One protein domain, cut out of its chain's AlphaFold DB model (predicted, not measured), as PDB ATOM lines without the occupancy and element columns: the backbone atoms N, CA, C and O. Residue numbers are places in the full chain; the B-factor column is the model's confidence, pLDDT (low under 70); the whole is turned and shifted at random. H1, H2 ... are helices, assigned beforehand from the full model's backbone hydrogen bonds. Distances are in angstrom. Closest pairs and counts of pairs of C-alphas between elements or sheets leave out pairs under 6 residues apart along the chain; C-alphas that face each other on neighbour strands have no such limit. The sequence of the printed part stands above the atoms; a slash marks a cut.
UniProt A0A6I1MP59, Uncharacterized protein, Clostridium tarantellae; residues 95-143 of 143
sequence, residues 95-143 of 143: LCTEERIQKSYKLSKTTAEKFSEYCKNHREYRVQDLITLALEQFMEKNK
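AT A GLANCE: This is residues 95 to 143 of the 143 residues of an uncharacterized protein of Clostridium tarantellae (UniProt A0A6I1MP59). Two helices, H1 then H2, meet near their ends as an open V, and the unnamed residues 95 to 108 arc in a wide loop from beside H2 to the start of H1. The printed part has 49 residues with two named helices and no named strand; its class is all helix. It is only just loose, close to compact, with a radius of gyration of the C-alphas of 11.9 A and spans of 27 by 24 by 21 A.

IN THESE COORDINATES: Residues 95 to 108 hold no named element. H1, residues 109 to 121, begins at C-alpha (32.164, -42.370, 2.244) and is 18.8 A long. H2, residues 127 to 141, is 21.3 A long and ends at C-alpha (39.955, -42.582, 25.561).

HOW THE PARTS SIT: H1 and H2 are close but not clearly touching; their closest C-alphas, of Cys 119 and Val 127, are 6.6 A apart. They run opposite ways at a steep tilt of 62 degrees. In both, every O i to N i+4 pair is within hydrogen-bond range.

THE WHOLE: The C-alphas farthest apart, of Lys 120 and Lys 143, are 31.5 A apart. The printed part has no cut, and the link H1 to H2 is tight. Residues 95 to 98 have pLDDT under 70.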
ATOM      1  N   LEU A  95      55.432 -42.166  18.597       59.75
ATOM      2  CA  LEU A  95      54.826 -43.485  18.818       59.75
ATOM      3  C   LEU A  95      54.776 -44.372  17.555       59.75
ATOM      4  O   LEU A  95      54.650 -45.586  17.649       59.75
ATOM      5  N   CYS A  96      54.934 -43.811  16.351       60.31
ATOM      6  CA  CYS A  96      54.736 -44.534  15.081       60.31
ATOM      7  C   CYS A  96      56.004 -45.235  14.534       60.31
ATOM      8  O   CYS A  96      56.142 -45.415  13.317       60.31
ATOM      9  N   THR A  97      56.958 -45.586  15.405       60.34
ATOM     10  CA  THR A  97      58.298 -46.084  15.022       60.34
ATOM     11  C   THR A  97      58.426 -47.611  14.949       60.34
ATOM     12  O   THR A  97      59.455 -48.107  14.488       60.34
ATOM     13  N   GLU A  98      57.392 -48.354  15.344       66.50
ATOM     14  CA  GLU A  98      57.399 -49.820  15.376       66.50
ATOM     15  C   GLU A  98      57.146 -50.486  14.005       66.50
ATOM     16  O   GLU A  98      56.832 -49.842  12.996       66.50
ATOM     17  N   GLU A  99      57.310 -51.813  13.970       78.62
ATOM     18  CA  GLU A  99      57.057 -52.660  12.803       78.62
ATOM     19  C   GLU A  99      55.619 -52.495  12.282       78.62
ATOM     20  O   GLU A  99      54.645 -52.481  13.034       78.62
ATOM     21  N   ARG A 100      55.469 -52.368  10.957       77.88
ATOM     22  CA  ARG A 100      54.183 -52.039  10.329       77.88
ATOM     23  C   ARG A 100      53.496 -53.268   9.755       77.88
ATOM     24  O   ARG A 100      54.052 -53.962   8.908       77.88
ATOM     25  N   ILE A 101      52.229 -53.451  10.125       83.31
ATOM     26  CA  ILE A 101      51.363 -54.508   9.592       83.31
ATOM     27  C   ILE A 101      50.286 -53.892   8.697       83.31
ATOM     28  O   ILE A 101      49.562 -52.981   9.100       83.31
ATOM     29  N   GLN A 102      50.132 -54.424   7.484       85.62
ATOM     30  CA  GLN A 102      49.070 -54.008   6.571       85.62
ATOM     31  C   GLN A 102      47.717 -54.587   7.009       85.62
ATOM     32  O   GLN A 102      47.534 -55.803   7.072       85.62
ATOM     33  N   LYS A 103      46.737 -53.712   7.247       84.94
ATOM     34  CA  LYS A 103      45.329 -54.073   7.470       84.94
ATOM     35  C   LYS A 103      44.419 -53.207   6.604       84.94
ATOM     36  O   LYS A 103      44.740 -52.056   6.322       84.94
ATOM     37  N   SER A 104      43.291 -53.766   6.170       88.25
ATOM     38  CA  SER A 104      42.304 -53.067   5.340       88.25
ATOM     39  C   SER A 104      40.980 -52.943   6.082       88.25
ATOM     40  O   SER A 104      40.445 -53.939   6.563       88.25
ATOM     41  N   TYR A 105      40.438 -51.728   6.137       87.69
ATOM     42  CA  TYR A 105      39.173 -51.413   6.797       87.69
ATOM     43  C   TYR A 105      38.268 -50.628   5.855       87.69
ATOM     44  O   TYR A 105      38.740 -49.858   5.018       87.69
ATOM     45  N   LYS A 106      36.953 -50.808   5.995       92.25
ATOM     46  CA  LYS A 106      35.969 -49.994   5.277       92.25
ATOM     47  C   LYS A 106      35.658 -48.748   6.101       92.25
ATOM     48  O   LYS A 106      35.332 -48.856   7.278       92.25
ATOM     49  N   LEU A 107      35.730 -47.586   5.461       91.19
ATOM     50  CA  LEU A 107      35.316 -46.307   6.032       91.19
ATOM     51  C   LEU A 107      34.002 -45.861   5.397       91.19
ATOM     52  O   LEU A 107      33.694 -46.217   4.257       91.19
ATOM     53  N   SER A 108      33.230 -45.057   6.128       94.81
ATOM     54  CA  SER A 108      32.092 -44.367   5.527       94.81
ATOM     55  C   SER A 108      32.594 -43.399   4.449       94.81
ATOM     56  O   SER A 108      33.660 -42.791   4.586       94.81
ATOM     57  N   LYS A 109      31.811 -43.238   3.378       94.12
ATOM     58  CA  LYS A 109      32.164 -42.370   2.244       94.12
ATOM     59  C   LYS A 109      32.505 -40.947   2.705       94.12
ATOM     60  O   LYS A 109      33.566 -40.430   2.380       94.12
ATOM     61  N   THR A 110      31.649 -40.365   3.541       94.88
ATOM     62  CA  THR A 110      31.815 -39.001   4.057       94.88
ATOM     63  C   THR A 110      33.081 -38.837   4.899       94.88
ATOM     64  O   THR A 110      33.768 -37.826   4.778       94.88
ATOM     65  N   THR A 111      33.423 -39.811   5.749       92.00
ATOM     66  CA  THR A 111      34.651 -39.743   6.558       92.00
ATOM     67  C   THR A 111      35.893 -39.911   5.689       92.00
ATOM     68  O   THR A 111      36.871 -39.197   5.895       92.00
ATOM     69  N   ALA A 112      35.853 -40.794   4.688       92.19
ATOM     70  CA  ALA A 112      36.962 -40.986   3.756       92.19
ATOM     71  C   ALA A 112      37.251 -39.721   2.931       92.19
ATOM     72  O   ALA A 112      38.415 -39.367   2.749       92.19
ATOM     73  N   GLU A 113      36.215 -39.012   2.476       95.38
ATOM     74  CA  GLU A 113      36.349 -37.746   1.744       95.38
ATOM     75  C   GLU A 113      36.967 -36.652   2.625       95.38
ATOM     76  O   GLU A 113      37.986 -36.072   2.249       95.38
ATOM     77  N   LYS A 114      36.429 -36.447   3.836       94.12
ATOM     78  CA  LYS A 114      36.959 -35.470   4.804       94.12
ATOM     79  C   LYS A 114      38.406 -35.761   5.193       94.12
ATOM     80  O   LYS A 114      39.233 -34.856   5.237       94.12
ATOM     81  N   PHE A 115      38.725 -37.026   5.459       93.94
ATOM     82  CA  PHE A 115      40.085 -37.431   5.806       93.94
ATOM     83  C   PHE A 115      41.046 -37.242   4.628       93.94
ATOM     84  O   PHE A 115      42.164 -36.769   4.805       93.94
ATOM     85  N   SER A 116      40.598 -37.540   3.407       91.69
ATOM     86  CA  SER A 116      41.397 -37.314   2.198       91.69
ATOM     87  C   SER A 116      41.686 -35.831   1.970       91.69
ATOM     88  O   SER A 116      42.794 -35.480   1.568       91.69
ATOM     89  N   GLU A 117      40.710 -34.956   2.219       94.25
ATOM     90  CA  GLU A 117      40.892 -33.504   2.158       94.25
ATOM     91  C   GLU A 117      41.870 -33.009   3.228       94.25
ATOM     92  O   GLU A 117      42.806 -32.277   2.912       94.25
ATOM     93  N   TYR A 118      41.735 -33.497   4.462       92.06
ATOM     94  CA  TYR A 118      42.670 -33.199   5.544       92.06
ATOM     95  C   TYR A 118      44.115 -33.581   5.177       92.06
ATOM     96  O   TYR A 118      45.019 -32.752   5.254       92.06
ATOM     97  N   CYS A 119      44.339 -34.797   4.668       89.81
ATOM     98  CA  CYS A 119      45.665 -35.258   4.243       89.81
ATOM     99  C   CYS A 119      46.257 -34.439   3.080       89.81
ATOM    100  O   CYS A 119      47.477 -34.309   2.980       89.81
ATOM    101  N   LYS A 120      45.429 -33.867   2.194       91.25
ATOM    102  CA  LYS A 120      45.914 -32.979   1.118       91.25
ATOM    103  C   LYS A 120      46.461 -31.661   1.660       91.25
ATOM    104  O   LYS A 120      47.412 -31.139   1.071       91.25
ATOM    105  N   ASN A 121      45.861 -31.163   2.741       89.75
ATOM    106  CA  ASN A 121      46.226 -29.911   3.398       89.75
ATOM    107  C   ASN A 121      47.384 -30.079   4.397       89.75
ATOM    108  O   ASN A 121      48.045 -29.095   4.706       89.75
ATOM    109  N   HIS A 122      47.667 -31.313   4.831       85.38
ATOM    110  CA  HIS A 122      48.710 -31.644   5.810       85.38
ATOM    111  C   HIS A 122      49.705 -32.685   5.274       85.38
ATOM    112  O   HIS A 122      49.776 -33.822   5.747       85.38
ATOM    113  N   ARG A 123      50.469 -32.306   4.242       84.31
ATOM    114  CA  ARG A 123      51.421 -33.200   3.546       84.31
ATOM    115  C   ARG A 123      52.674 -33.527   4.359       84.31
ATOM    116  O   ARG A 123      53.427 -34.423   3.987       84.31
ATOM    117  N   GLU A 124      52.910 -32.791   5.438       81.50
ATOM    118  CA  GLU A 124      53.984 -33.012   6.400       81.50
ATOM    119  C   GLU A 124      53.830 -34.324   7.186       81.50
ATOM    120  O   GLU A 124      54.814 -34.824   7.734       81.50
ATOM    121  N   TYR A 125      52.625 -34.904   7.210       84.31
ATOM    122  CA  TYR A 125      52.328 -36.154   7.900       84.31
ATOM    123  C   TYR A 125      52.067 -37.292   6.916       84.31
ATOM    124  O   TYR A 125      51.435 -37.118   5.871       84.31
ATOM    125  N   ARG A 126      52.508 -38.506   7.263       85.06
ATOM    126  CA  ARG A 126      52.126 -39.696   6.499       85.06
ATOM    127  C   ARG A 126      50.719 -40.104   6.908       85.06
ATOM    128  O   ARG A 126      50.409 -40.198   8.091       85.06
ATOM    129  N   VAL A 127      49.890 -40.436   5.922       87.88
ATOM    130  CA  VAL A 127      48.504 -40.892   6.135       87.88
ATOM    131  C   VAL A 127      48.430 -42.053   7.134       87.88
ATOM    132  O   VAL A 127      47.526 -42.103   7.957       87.88
ATOM    133  N   GLN A 128      49.400 -42.969   7.081       85.81
ATOM    134  CA  GLN A 128      49.487 -44.114   7.990       85.81
ATOM    135  C   GLN A 128      49.712 -43.684   9.446       85.81
ATOM    136  O   GLN A 128      49.039 -44.207  10.324       85.81
ATOM    137  N   ASP A 129      50.583 -42.700   9.689       85.69
ATOM    138  CA  ASP A 129      50.887 -42.205  11.037       85.69
ATOM    139  C   ASP A 129      49.657 -41.500  11.645       85.69
ATOM    140  O   ASP A 129      49.332 -41.695  12.813       85.69
ATOM    141  N   LEU A 130      48.899 -40.759  10.824       88.50
ATOM    142  CA  LEU A 130      47.625 -40.153  11.235       88.50
ATOM    143  C   LEU A 130      46.572 -41.203  11.616       88.50
ATOM    144  O   LEU A 130      45.823 -41.008  12.572       88.50
ATOM    145  N   ILE A 131      46.504 -42.311  10.869       89.75
ATOM    146  CA  ILE A 131      45.581 -43.416  11.162       89.75
ATOM    147  C   ILE A 131      45.973 -44.099  12.474       89.75
ATOM    148  O   ILE A 131      45.102 -44.321  13.311       89.75
ATOM    149  N   THR A 132      47.258 -44.413  12.663       87.88
ATOM    150  CA  THR A 132      47.761 -45.029  13.900       87.88
ATOM    151  C   THR A 132      47.437 -44.158  15.107       87.88
ATOM    152  O   THR A 132      46.789 -44.633  16.037       87.88
ATOM    153  N   LEU A 133      47.767 -42.865  15.044       87.88
ATOM    154  CA  LEU A 133      47.496 -41.923  16.126       87.88
ATOM    155  C   LEU A 133      45.999 -41.839  16.462       87.88
ATOM    156  O   LEU A 133      45.620 -41.872  17.630       87.88
ATOM    157  N   ALA A 134      45.134 -41.755  15.448       88.88
ATOM    158  CA  ALA A 134      43.690 -41.688  15.659       88.88
ATOM    159  C   ALA A 134      43.143 -42.952  16.346       88.88
ATOM    160  O   ALA A 134      42.251 -42.859  17.192       88.88
ATOM    161  N   LEU A 135      43.671 -44.128  15.994       89.31
ATOM    162  CA  LEU A 135      43.288 -45.393  16.617       89.31
ATOM    163  C   LEU A 135      43.778 -45.480  18.065       89.31
ATOM    164  O   LEU A 135      42.998 -45.866  18.932       89.31
ATOM    165  N   GLU A 136      45.026 -45.101  18.340       87.25
ATOM    166  CA  GLU A 136      45.583 -45.098  19.698       87.25
ATOM    167  C   GLU A 136      44.819 -44.153  20.621       87.25
ATOM    168  O   GLU A 136      44.343 -44.587  21.669       87.25
ATOM    169  N   GLN A 137      44.587 -42.907  20.192       87.06
ATOM    170  CA  GLN A 137      43.798 -41.937  20.958       87.06
ATOM    171  C   GLN A 137      42.372 -42.431  21.214       87.06
ATOM    172  O   GLN A 137      41.827 -42.249  22.305       87.06
ATOM    173  N   PHE A 138      41.744 -43.061  20.215       91.44
ATOM    174  CA  PHE A 138      40.411 -43.629  20.384       91.44
ATOM    175  C   PHE A 138      40.415 -44.776  21.401       91.44
ATOM    176  O   PHE A 138      39.539 -44.818  22.262       91.44
ATOM    177  N   MET A 139      41.385 -45.692  21.333       90.88
ATOM    178  CA  MET A 139      41.488 -46.811  22.275       90.88
ATOM    179  C   MET A 139      41.811 -46.341  23.694       90.88
ATOM    180  O   MET A 139      41.225 -46.850  24.641       90.88
ATOM    181  N   GLU A 140      42.705 -45.366  23.855       89.25
ATOM    182  CA  GLU A 140      43.070 -44.814  25.160       89.25
ATOM    183  C   GLU A 140      41.896 -44.090  25.824       89.25
ATOM    184  O   GLU A 140      41.630 -44.299  27.003       89.25
ATOM    185  N   LYS A 141      41.132 -43.302  25.057       91.44
ATOM    186  CA  LYS A 141      39.955 -42.582  25.561       91.44
ATOM    187  C   LYS A 141      38.800 -43.500  25.987       91.44
ATOM    188  O   LYS A 141      37.945 -43.070  26.755       91.44
ATOM    189  N   ASN A 142      38.736 -44.718  25.451       84.88
ATOM    190  CA  ASN A 142      37.655 -45.677  25.704       84.88
ATOM    191  C   ASN A 142      38.122 -46.907  26.511       84.88
ATOM    192  O   ASN A 142      37.464 -47.948  26.457       84.88
ATOM    193  N   LYS A 143      39.256 -46.803  27.213       74.25
ATOM    194  CA  LYS A 143      39.684 -47.770  28.234       74.25
ATOM    195  C   LYS A 143      38.907 -47.578  29.532       74.25
ATOM    196  O   LYS A 143      38.630 -48.615  30.171       74.25
TER     197      LYS A 143